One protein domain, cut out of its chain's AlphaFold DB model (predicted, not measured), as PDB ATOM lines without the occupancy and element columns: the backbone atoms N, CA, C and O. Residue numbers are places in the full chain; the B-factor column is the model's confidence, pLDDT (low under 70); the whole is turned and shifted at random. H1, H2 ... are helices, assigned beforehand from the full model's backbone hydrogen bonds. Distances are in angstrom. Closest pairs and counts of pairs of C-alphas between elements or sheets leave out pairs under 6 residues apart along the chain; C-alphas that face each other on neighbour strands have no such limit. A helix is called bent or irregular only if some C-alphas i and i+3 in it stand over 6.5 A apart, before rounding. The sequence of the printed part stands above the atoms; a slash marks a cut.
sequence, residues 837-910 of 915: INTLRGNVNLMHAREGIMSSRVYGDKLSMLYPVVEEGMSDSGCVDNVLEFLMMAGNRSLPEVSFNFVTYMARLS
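What this domain is: This is residues 837 to 910 of the 915 residues of an uncharacterized protein of Sepia pharaonis (UniProt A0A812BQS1). The two longer helices, H1 and H3, run the same way side by side, with few contacts between them, and the short helix H2 sits by their last residues. H4 folds back across the later part of H3, and a tail, residues 903 to 910, sticks out from this small helical body. The printed part has 74 residues with four named helices, H1, H2, H3 and H4 along the chain, and no named strand; the class is all helix. It is only just compact, close to loose, with a radius of gyration of the C-alphas of 13.2 A, and it is elongated, spanning 44 by 28 by 19 A.

How they stand to each other: H1, residues 840 to 851, and H3, residues 876 to 890, are close but not clearly touching; their closest C-alphas, those of Leu 840 and Asp 876, are 6.2 A apart. They run the same way at a shallow tilt of 27 degrees. H2, residues 860 to 866, is close to H1 but not clearly touching, the closest C-alphas being those of Glu 851 and Ser 864, 8.0 A apart. H2 is also close to H3 but not clearly touching, with the C-alphas of Leu 863 and Ala 890 closest at 7.7 A; the two run opposite ways at a shallow tilt of 19 degrees. H3, with residues 884 to 888 alone, touches H4, residues 895 to 902, at a steep tilt of 55 degrees; the closest C-alphas, those of Leu 884 and Val 898, are 6.4 A apart. H4 is apart from H1 and H2. Every O i to N i+4 pair is within hydrogen-bond range in H1, H3 and H4, but 0 of 3 in H2, where 3 of 4 O i to N i+3 pairs are.

Where its parts are: H1 begins at C-alpha 840 (-24.385, -41.748, -29.944) and is 16.8 A long. H2 is 11.3 A long and only just irregular, with C-alphas 861 and 864 6.54 A apart. H3 is 21.0 A long, and H4, 10.8 A long, ends at C-alpha 902 (-35.466, -45.592, -27.095).

The domain as a whole: The C-alphas of Met 865 and Ser 910 are the two farthest apart, at 44.2 A. The printed part has no cut and no long link. Residues 902 to 910 have pLDDT under 70.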
ATOM      1  N   ILE A 837     -26.145 -38.262 -24.618       88.06
ATOM      2  CA  ILE A 837     -26.268 -39.629 -25.127       88.06
ATOM      3  C   ILE A 837     -24.881 -40.194 -25.413       88.06
ATOM      4  O   ILE A 837     -24.338 -40.092 -26.512       88.06
ATOM      5  N   ASN A 838     -24.330 -40.882 -24.417       90.75
ATOM      6  CA  ASN A 838     -22.964 -41.412 -24.465       90.75
ATOM      7  C   ASN A 838     -22.759 -42.541 -25.498       90.75
ATOM      8  O   ASN A 838     -21.625 -42.871 -25.838       90.75
ATOM      9  N   THR A 839     -23.837 -43.139 -26.013       90.56
ATOM     10  CA  THR A 839     -23.803 -44.214 -27.023       90.56
ATOM     11  C   THR A 839     -24.052 -43.718 -28.452       90.56
ATOM     12  O   THR A 839     -24.254 -44.529 -29.357       90.56
ATOM     13  N   LEU A 840     -24.000 -42.397 -28.684       89.81
ATOM     14  CA  LEU A 840     -24.385 -41.748 -29.944       89.81
ATOM     15  C   LEU A 840     -23.805 -42.421 -31.196       89.81
ATOM     16  O   LEU A 840     -24.565 -42.797 -32.083       89.81
ATOM     17  N   ARG A 841     -22.478 -42.601 -31.276       91.00
ATOM     18  CA  ARG A 841     -21.828 -43.164 -32.478       91.00
ATOM     19  C   ARG A 841     -22.340 -44.565 -32.814       91.00
ATOM     20  O   ARG A 841     -22.602 -44.856 -33.975       91.00
ATOM     21  N   GLY A 842     -22.518 -45.412 -31.798       94.00
ATOM     22  CA  GLY A 842     -23.082 -46.749 -31.975       94.00
ATOM     23  C   GLY A 842     -24.522 -46.690 -32.483       94.00
ATOM     24  O   GLY A 842     -24.858 -47.372 -33.445       94.00
ATOM     25  N   ASN A 843     -25.347 -45.818 -31.898       92.50
ATOM     26  CA  ASN A 843     -26.749 -45.657 -32.294       92.50
ATOM     27  C   ASN A 843     -26.892 -45.142 -33.734       92.50
ATOM     28  O   ASN A 843     -27.715 -45.658 -34.486       92.50
ATOM     29  N   VAL A 844     -26.075 -44.162 -34.131       93.94
ATOM     30  CA  VAL A 844     -26.066 -43.613 -35.495       93.94
ATOM     31  C   VAL A 844     -25.633 -44.679 -36.500       93.94
ATOM     32  O   VAL A 844     -26.338 -44.914 -37.478       93.94
ATOM     33  N   ASN A 845     -24.545 -45.405 -36.225       94.44
ATOM     34  CA  ASN A 845     -24.079 -46.486 -37.098       94.44
ATOM     35  C   ASN A 845     -25.117 -47.613 -37.230       94.44
ATOM     36  O   ASN A 845     -25.329 -48.128 -38.324       94.44
ATOM     37  N   LEU A 846     -25.796 -47.975 -36.136       94.00
ATOM     38  CA  LEU A 846     -26.888 -48.950 -36.167       94.00
ATOM     39  C   LEU A 846     -28.075 -48.453 -36.992       94.00
ATOM     40  O   LEU A 846     -28.692 -49.248 -37.697       94.00
ATOM     41  N   MET A 847     -28.401 -47.161 -36.919       94.62
ATOM     42  CA  MET A 847     -29.471 -46.590 -37.729       94.62
ATOM     43  C   MET A 847     -29.120 -46.631 -39.219       94.62
ATOM     44  O   MET A 847     -29.936 -47.103 -40.005       94.62
ATOM     45  N   HIS A 848     -27.891 -46.263 -39.589       94.00
ATOM     46  CA  HIS A 848     -27.402 -46.384 -40.965       94.00
ATOM     47  C   HIS A 848     -27.396 -47.830 -41.467       94.00
ATOM     48  O   HIS A 848     -27.856 -48.101 -42.571       94.00
ATOM     49  N   ALA A 849     -26.958 -48.793 -40.652       94.19
ATOM     50  CA  ALA A 849     -27.011 -50.206 -41.031       94.19
ATOM     51  C   ALA A 849     -28.453 -50.684 -41.290       94.19
ATOM     52  O   ALA A 849     -28.696 -51.492 -42.186       94.19
ATOM     53  N   ARG A 850     -29.430 -50.162 -40.534       93.75
ATOM     54  CA  ARG A 850     -30.854 -50.480 -40.714       93.75
ATOM     55  C   ARG A 850     -31.449 -49.872 -41.984       93.75
ATOM     56  O   ARG A 850     -32.424 -50.427 -42.483       93.75
ATOM     57  N   GLU A 851     -30.876 -48.795 -42.527       94.75
ATOM     58  CA  GLU A 851     -31.342 -48.159 -43.773       94.75
ATOM     59  C   GLU A 851     -31.342 -49.104 -44.971       94.75
ATOM     60  O   GLU A 851     -32.241 -49.016 -45.800       94.75
ATOM     61  N   GLY A 852     -30.429 -50.077 -45.013       91.12
ATOM     62  CA  GLY A 852     -30.374 -51.055 -46.103       91.12
ATOM     63  C   GLY A 852     -31.444 -52.153 -46.062       91.12
ATOM     64  O   GLY A 852     -31.653 -52.816 -47.073       91.12
ATOM     65  N   ILE A 853     -32.104 -52.381 -44.919       93.00
ATOM     66  CA  ILE A 853     -33.016 -53.529 -44.725       93.00
ATOM     67  C   ILE A 853     -34.425 -53.139 -44.281       93.00
ATOM     68  O   ILE A 853     -35.327 -53.980 -44.268       93.00
ATOM     69  N   MET A 854     -34.630 -51.895 -43.848       92.88
ATOM     70  CA  MET A 854     -35.923 -51.480 -43.327       92.88
ATOM     71  C   MET A 854     -36.948 -51.289 -44.448       92.88
ATOM     72  O   MET A 854     -36.640 -50.818 -45.539       92.88
ATOM     73  N   SER A 855     -38.198 -51.624 -44.149       92.25
ATOM     74  CA  SER A 855     -39.334 -51.421 -45.043       92.25
ATOM     75  C   SER A 855     -40.479 -50.753 -44.289       92.25
ATOM     76  O   SER A 855     -40.615 -50.884 -43.071       92.25
ATOM     77  N   SER A 856     -41.305 -50.000 -45.011       93.38
ATOM     78  CA  SER A 856     -42.467 -49.312 -44.454       93.38
ATOM     79  C   SER A 856     -43.655 -49.508 -45.378       93.38
ATOM     80  O   SER A 856     -43.599 -49.150 -46.550       93.38
ATOM     81  N   ARG A 857     -44.767 -50.006 -44.831       90.62
ATOM     82  CA  ARG A 857     -46.044 -50.086 -45.560       90.62
ATOM     83  C   ARG A 857     -46.618 -48.703 -45.879       90.62
ATOM     84  O   ARG A 857     -47.437 -48.582 -46.778       90.62
ATOM     85  N   VAL A 858     -46.216 -47.679 -45.124       89.75
ATOM     86  CA  VAL A 858     -46.721 -46.306 -45.260       89.75
ATOM     87  C   VAL A 858     -46.034 -45.581 -46.412       89.75
ATOM     88  O   VAL A 858     -46.702 -44.906 -47.188       89.75
ATOM     89  N   TYR A 859     -44.709 -45.708 -46.512       91.19
ATOM     90  CA  TYR A 859     -43.922 -45.001 -47.525       91.19
ATOM     91  C   TYR A 859     -43.551 -45.858 -48.737       91.19
ATOM     92  O   TYR A 859     -43.230 -45.290 -49.778       91.19
ATOM     93  N   GLY A 860     -43.616 -47.191 -48.636       91.88
ATOM     94  CA  GLY A 860     -43.234 -48.098 -49.720       91.88
ATOM     95  C   GLY A 860     -41.857 -47.741 -50.279       91.88
ATOM     96  O   GLY A 860     -40.920 -47.485 -49.521       91.88
ATOM     97  N   ASP A 861     -41.771 -47.614 -51.600       91.56
ATOM     98  CA  ASP A 861     -40.531 -47.285 -52.315       91.56
ATOM     99  C   ASP A 861     -39.994 -45.879 -51.993       91.56
ATOM    100  O   ASP A 861     -38.789 -45.620 -52.079       91.56
ATOM    101  N   LYS A 862     -40.869 -44.964 -51.544       92.62
ATOM    102  CA  LYS A 862     -40.492 -43.594 -51.157       92.62
ATOM    103  C   LYS A 862     -39.732 -43.540 -49.830       92.62
ATOM    104  O   LYS A 862     -39.208 -42.484 -49.489       92.62
ATOM    105  N   LEU A 863     -39.644 -44.644 -49.081       94.94
ATOM    106  CA  LEU A 863     -38.907 -44.702 -47.814       94.94
ATOM    107  C   LEU A 863     -37.435 -44.295 -47.988       94.94
ATOM    108  O   LEU A 863     -36.895 -43.585 -47.144       94.94
ATOM    109  N   SER A 864     -36.824 -44.676 -49.112       93.81
ATOM    110  CA  SER A 864     -35.439 -44.335 -49.459       93.81
ATOM    111  C   SER A 864     -35.178 -42.825 -49.535       93.81
ATOM    112  O   SER A 864     -34.075 -42.372 -49.237       93.81
ATOM    113  N   MET A 865     -36.201 -42.019 -49.851       94.69
ATOM    114  CA  MET A 865     -36.099 -40.554 -49.902       94.69
ATOM    115  C   MET A 865     -35.932 -39.915 -48.517       94.69
ATOM    116  O   MET A 865     -35.557 -38.748 -48.416       94.69
ATOM    117  N   LEU A 866     -36.215 -40.659 -47.444       95.12
ATOM    118  CA  LEU A 866     -36.046 -40.203 -46.064       95.12
ATOM    119  C   LEU A 866     -34.608 -40.380 -45.557       95.12
ATOM    120  O   LEU A 866     -34.306 -39.918 -44.453       95.12
ATOM    121  N   TYR A 867     -33.730 -41.027 -46.330       95.00
ATOM    122  CA  TYR A 867     -32.360 -41.333 -45.921       95.00
ATOM    123  C   TYR A 867     -31.366 -40.218 -46.277       95.00
ATOM    124  O   TYR A 867     -31.522 -39.568 -47.315       95.00
ATOM    125  N   PRO A 868     -30.337 -39.997 -45.437       96.00
ATOM    126  CA  PRO A 868     -30.127 -40.630 -44.128       96.00
ATOM    127  C   PRO A 868     -31.161 -40.176 -43.077       96.00
ATOM    128  O   PRO A 868     -31.565 -39.013 -43.029       96.00
ATOM    129  N   VAL A 869     -31.618 -41.089 -42.216       95.31
ATOM    130  CA  VAL A 869     -32.609 -40.784 -41.170       95.31
ATOM    131  C   VAL A 869     -32.034 -39.774 -40.184       95.31
ATOM    132  O   VAL A 869     -32.668 -38.753 -39.892       95.31
ATOM    133  N   VAL A 870     -30.810 -40.018 -39.723       95.31
ATOM    134  CA  VAL A 870     -30.037 -39.064 -38.926       95.31
ATOM    135  C   VAL A 870     -29.388 -38.055 -39.874       95.31
ATOM    136  O   VAL A 870     -28.572 -38.424 -40.710       95.31
ATOM    137  N   GLU A 871     -29.779 -36.784 -39.761       93.12
ATOM    138  CA  GLU A 871     -29.171 -35.686 -40.523       93.12
ATOM    139  C   GLU A 871     -27.716 -35.458 -40.078       93.12
ATOM    140  O   GLU A 871     -27.366 -35.635 -38.908       93.12
ATOM    141  N   GLU A 872     -26.865 -35.036 -41.011       87.62
ATOM    142  CA  GLU A 872     -25.471 -34.696 -40.717       87.62
ATOM    143  C   GLU A 872     -25.369 -33.455 -39.812       87.62
ATOM    144  O   GLU A 872     -26.212 -32.559 -39.845       87.62
ATOM    145  N   GLY A 873     -24.316 -33.380 -38.990       85.38
ATOM    146  CA  GLY A 873     -24.013 -32.192 -38.175       85.38
ATOM    147  C   GLY A 873     -24.932 -31.947 -36.966       85.38
ATOM    148  O   GLY A 873     -24.746 -30.953 -36.252       85.38
ATOM    149  N   MET A 874     -25.881 -32.849 -36.706       88.44
ATOM    150  CA  MET A 874     -26.827 -32.762 -35.591       88.44
ATOM    151  C   MET A 874     -26.155 -32.973 -34.224       88.44
ATOM    152  O   MET A 874     -25.137 -33.658 -34.102       88.44
ATOM    153  N   SER A 875     -26.737 -32.385 -33.173       90.50
ATOM    154  CA  SER A 875     -26.399 -32.753 -31.792       90.50
ATOM    155  C   SER A 875     -26.887 -34.170 -31.485       90.50
ATOM    156  O   SER A 875     -27.759 -34.694 -32.172       90.50
ATOM    157  N   ASP A 876     -26.380 -34.769 -30.410       91.44
ATOM    158  CA  ASP A 876     -26.840 -36.071 -29.912       91.44
ATOM    159  C   ASP A 876     -28.372 -36.159 -29.779       91.44
ATOM    160  O   ASP A 876     -29.015 -37.121 -30.198       91.44
ATOM    161  N   SER A 877     -28.956 -35.084 -29.270       91.31
ATOM    162  CA  SER A 877     -30.379 -34.916 -29.043       91.31
ATOM    163  C   SER A 877     -31.144 -34.712 -30.349       91.31
ATOM    164  O   SER A 877     -32.245 -35.235 -30.504       91.31
ATOM    165  N   GLY A 878     -30.554 -33.986 -31.305       92.62
ATOM    166  CA  GLY A 878     -31.083 -33.864 -32.660       92.62
ATOM    167  C   GLY A 878     -31.097 -35.208 -33.391       92.62
ATOM    168  O   GLY A 878     -32.074 -35.528 -34.061       92.62
ATOM    169  N   CYS A 879     -30.071 -36.042 -33.200       94.00
ATOM    170  CA  CYS A 879     -30.040 -37.393 -33.756       94.00
ATOM    171  C   CYS A 879     -31.189 -38.253 -33.218       94.00
ATOM    172  O   CYS A 879     -31.834 -38.953 -33.994       94.00
ATOM    173  N   VAL A 880     -31.486 -38.189 -31.916       93.44
ATOM    174  CA  VAL A 880     -32.633 -38.923 -31.355       93.44
ATOM    175  C   VAL A 880     -33.962 -38.370 -31.840       93.44
ATOM    176  O   VAL A 880     -34.823 -39.165 -32.202       93.44
ATOM    177  N   ASP A 881     -34.128 -37.049 -31.907       94.38
ATOM    178  CA  ASP A 881     -35.344 -36.430 -32.445       94.38
ATOM    179  C   ASP A 881     -35.633 -36.904 -33.879       94.38
ATOM    180  O   ASP A 881     -36.757 -37.295 -34.191       94.38
ATOM    181  N   ASN A 882     -34.596 -36.987 -34.718       95.38
ATOM    182  CA  ASN A 882     -34.682 -37.512 -36.079       95.38
ATOM    183  C   ASN A 882     -35.201 -38.956 -36.138       95.38
ATOM    184  O   ASN A 882     -36.099 -39.257 -36.928       95.38
ATOM    185  N   VAL A 883     -34.642 -39.857 -35.323       94.69
ATOM    186  CA  VAL A 883     -35.067 -41.266 -35.315       94.69
ATOM    187  C   VAL A 883     -36.448 -41.414 -34.664       94.69
ATOM    188  O   VAL A 883     -37.255 -42.221 -35.119       94.69
ATOM    189  N   LEU A 884     -36.755 -40.621 -33.635       93.75
ATOM    190  CA  LEU A 884     -38.061 -40.598 -32.978       93.75
ATOM    191  C   LEU A 884     -39.155 -40.208 -33.965       93.75
ATOM    192  O   LEU A 884     -40.131 -40.940 -34.134       93.75
ATOM    193  N   GLU A 885     -38.966 -39.101 -34.674       94.06
ATOM    194  CA  GLU A 885     -39.912 -38.652 -35.682       94.06
ATOM    195  C   GLU A 885     -40.031 -39.656 -36.835       94.06
ATOM    196  O   GLU A 885     -41.137 -39.933 -37.302       94.06
ATOM    197  N   PHE A 886     -38.917 -40.263 -37.255       94.62
ATOM    198  CA  PHE A 886     -38.923 -41.318 -38.264       94.62
ATOM    199  C   PHE A 886     -39.780 -42.517 -37.847       94.62
ATOM    200  O   PHE A 886     -40.618 -42.972 -38.622       94.62
ATOM    201  N   LEU A 887     -39.642 -43.008 -36.612       93.00
ATOM    202  CA  LEU A 887     -40.454 -44.124 -36.118       93.00
ATOM    203  C   LEU A 887     -41.937 -43.758 -35.990       93.00
ATOM    204  O   LEU A 887     -42.794 -44.596 -36.274       93.00
ATOM    205  N   MET A 888     -42.254 -42.515 -35.626       91.31
ATOM    206  CA  MET A 888     -43.640 -42.043 -35.602       91.31
ATOM    207  C   MET A 888     -44.247 -41.992 -37.009       91.31
ATOM    208  O   MET A 888     -45.348 -42.496 -37.230       91.31
ATOM    209  N   MET A 889     -43.530 -41.416 -37.976       92.50
ATOM    210  CA  MET A 889     -44.051 -41.173 -39.325       92.50
ATOM    211  C   MET A 889     -44.012 -42.422 -40.205       92.50
ATOM    212  O   MET A 889     -45.019 -42.781 -40.814       92.50
ATOM    213  N   ALA A 890     -42.860 -43.092 -40.272       91.31
ATOM    214  CA  ALA A 890     -42.635 -44.250 -41.134       91.31
ATOM    215  C   ALA A 890     -43.029 -45.575 -40.475       91.31
ATOM    216  O   ALA A 890     -43.427 -46.507 -41.179       91.31
ATOM    217  N   GLY A 891     -42.946 -45.657 -39.144       86.06
ATOM    218  CA  GLY A 891     -43.380 -46.816 -38.363       86.06
ATOM    219  C   GLY A 891     -44.848 -46.768 -37.933       86.06
ATOM    220  O   GLY A 891     -45.350 -47.770 -37.434       86.06
ATOM    221  N   ASN A 892     -45.534 -45.633 -38.130       87.81
ATOM    222  CA  ASN A 892     -46.906 -45.389 -37.666       87.81
ATOM    223  C   ASN A 892     -47.097 -45.668 -36.162       87.81
ATOM    224  O   ASN A 892     -48.140 -46.168 -35.743       87.81
ATOM    225  N   ARG A 893     -46.063 -45.373 -35.367       88.69
ATOM    226  CA  ARG A 893     -46.040 -45.604 -33.920       88.69
ATOM    227  C   ARG A 893     -46.458 -44.359 -33.156       88.69
ATOM    228  O   ARG A 893     -46.208 -43.231 -33.584       88.69
ATOM    229  N   SER A 894     -47.073 -44.560 -31.996       89.06
ATOM    230  CA  SER A 894     -47.411 -43.448 -31.102       89.06
ATOM    231  C   SER A 894     -46.158 -42.885 -30.416       89.06
ATOM    232  O   SER A 894     -45.179 -43.604 -30.221       89.06
ATOM    233  N   LEU A 895     -46.176 -41.610 -30.007       87.38
ATOM    234  CA  LEU A 895     -45.050 -41.013 -29.274       87.38
ATOM    235  C   LEU A 895     -44.681 -41.814 -28.002       87.38
ATOM    236  O   LEU A 895     -43.493 -42.072 -27.821       87.38
ATOM    237  N   PRO A 896     -45.632 -42.274 -27.156       87.25
ATOM    238  CA  PRO A 896     -45.300 -43.124 -26.010       87.25
ATOM    239  C   PRO A 896     -44.614 -44.434 -26.410       87.25
ATOM    240  O   PRO A 896     -43.586 -44.787 -25.838       87.25
ATOM    241  N   GLU A 897     -45.132 -45.125 -27.427       86.31
ATOM    242  CA  GLU A 897     -44.553 -46.378 -27.929       86.31
ATOM    243  C   GLU A 897     -43.120 -46.175 -28.435       86.31
ATOM    244  O   GLU A 897     -42.227 -46.974 -28.159       86.31
ATOM    245  N   VAL A 898     -42.873 -45.085 -29.163       86.94
ATOM    246  CA  VAL A 898     -41.534 -44.746 -29.642       86.94
ATOM    247  C   VAL A 898     -40.604 -44.436 -28.470       86.94
ATOM    248  O   VAL A 898     -39.512 -44.997 -28.413       86.94
ATOM    249  N   SER A 899     -41.039 -43.633 -27.498       83.06
ATOM    250  CA  SER A 899     -40.250 -43.312 -26.301       83.06
ATOM    251  C   SER A 899     -39.834 -44.561 -25.514       83.06
ATOM    252  O   SER A 899     -38.667 -44.672 -25.139       83.06
ATOM    253  N   PHE A 900     -40.736 -45.536 -25.347       79.94
ATOM    254  CA  PHE A 900     -40.418 -46.828 -24.719       79.94
ATOM    255  C   PHE A 900     -39.346 -47.625 -25.479       79.94
ATOM    256  O   PHE A 900     -38.552 -48.323 -24.854       79.94
ATOM    257  N   ASN A 901     -39.289 -47.511 -26.810       73.50
ATOM    258  CA  ASN A 901     -38.286 -48.199 -27.630       73.50
ATOM    259  C   ASN A 901     -36.879 -47.576 -27.524       73.50
ATOM    260  O   ASN A 901     -35.892 -48.284 -27.714       73.50
ATOM    261  N   PHE A 902     -36.764 -46.268 -27.258       69.31
ATOM    262  CA  PHE A 902     -35.466 -45.592 -27.095       69.31
ATOM    263  C   PHE A 902     -34.926 -45.688 -25.677       69.31
ATOM    264  O   PHE A 902     -33.739 -45.939 -25.470       69.31
ATOM    265  N   VAL A 903     -35.802 -45.462 -24.702       61.84
ATOM    266  CA  VAL A 903     -35.472 -45.472 -23.283       61.84
ATOM    267  C   VAL A 903     -36.125 -46.709 -22.700       61.84
ATOM    268  O   VAL A 903     -37.160 -46.643 -22.040       61.84
ATOM    269  N   THR A 904     -35.536 -47.867 -22.997       54.28
ATOM    270  CA  THR A 904     -35.969 -49.110 -22.360       54.28
ATOM    271  C   THR A 904     -35.783 -48.921 -20.859       54.28
ATOM    272  O   THR A 904     -34.653 -48.767 -20.386       54.28
ATOM    273  N   TYR A 905     -36.886 -48.892 -20.110       39.16
ATOM    274  CA  TYR A 905     -36.829 -48.972 -18.658       39.16
ATOM    275  C   TYR A 905     -35.995 -50.210 -18.335       39.16
ATOM    276  O   TYR A 905     -36.244 -51.275 -18.908       39.16
ATOM    277  N   MET A 906     -34.971 -50.081 -17.490       33.59
ATOM    278  CA  MET A 906     -34.218 -51.247 -17.041       33.59
ATOM    279  C   MET A 906     -35.207 -52.149 -16.296       33.59
ATOM    280  O   MET A 906     -35.474 -51.956 -15.112       33.59
ATOM    281  N   ALA A 907     -35.786 -53.122 -16.996       40.09
ATOM    282  CA  ALA A 907     -36.537 -54.212 -16.405       40.09
ATOM    283  C   ALA A 907     -35.521 -55.133 -15.719       40.09
ATOM    284  O   ALA A 907     -35.167 -56.205 -16.198       40.09
ATOM    285  N   ARG A 908     -34.986 -54.667 -14.596       35.25
ATOM    286  CA  ARG A 908     -34.314 -55.493 -13.606       35.25
ATOM    287  C   ARG A 908     -35.010 -55.220 -12.294       35.25
ATOM    288  O   ARG A 908     -34.800 -54.163 -11.718       35.25
ATOM    289  N   LEU A 909     -35.851 -56.170 -11.882       32.94
ATOM    290  CA  LEU A 909     -35.878 -56.770 -10.541       32.94
ATOM    291  C   LEU A 909     -37.119 -57.674 -10.388       32.94
ATOM    292  O   LEU A 909     -38.085 -57.345  -9.714       32.94
ATOM    293  N   SER A 910     -37.077 -58.855 -10.998       26.73
ATOM    294  CA  SER A 910     -37.368 -60.105 -10.287       26.73
ATOM    295  C   SER A 910     -36.847 -61.258 -11.142       26.73
ATOM    296  O   SER A 910     -37.210 -61.411 -12.304       26.73
TER     297      SER A 910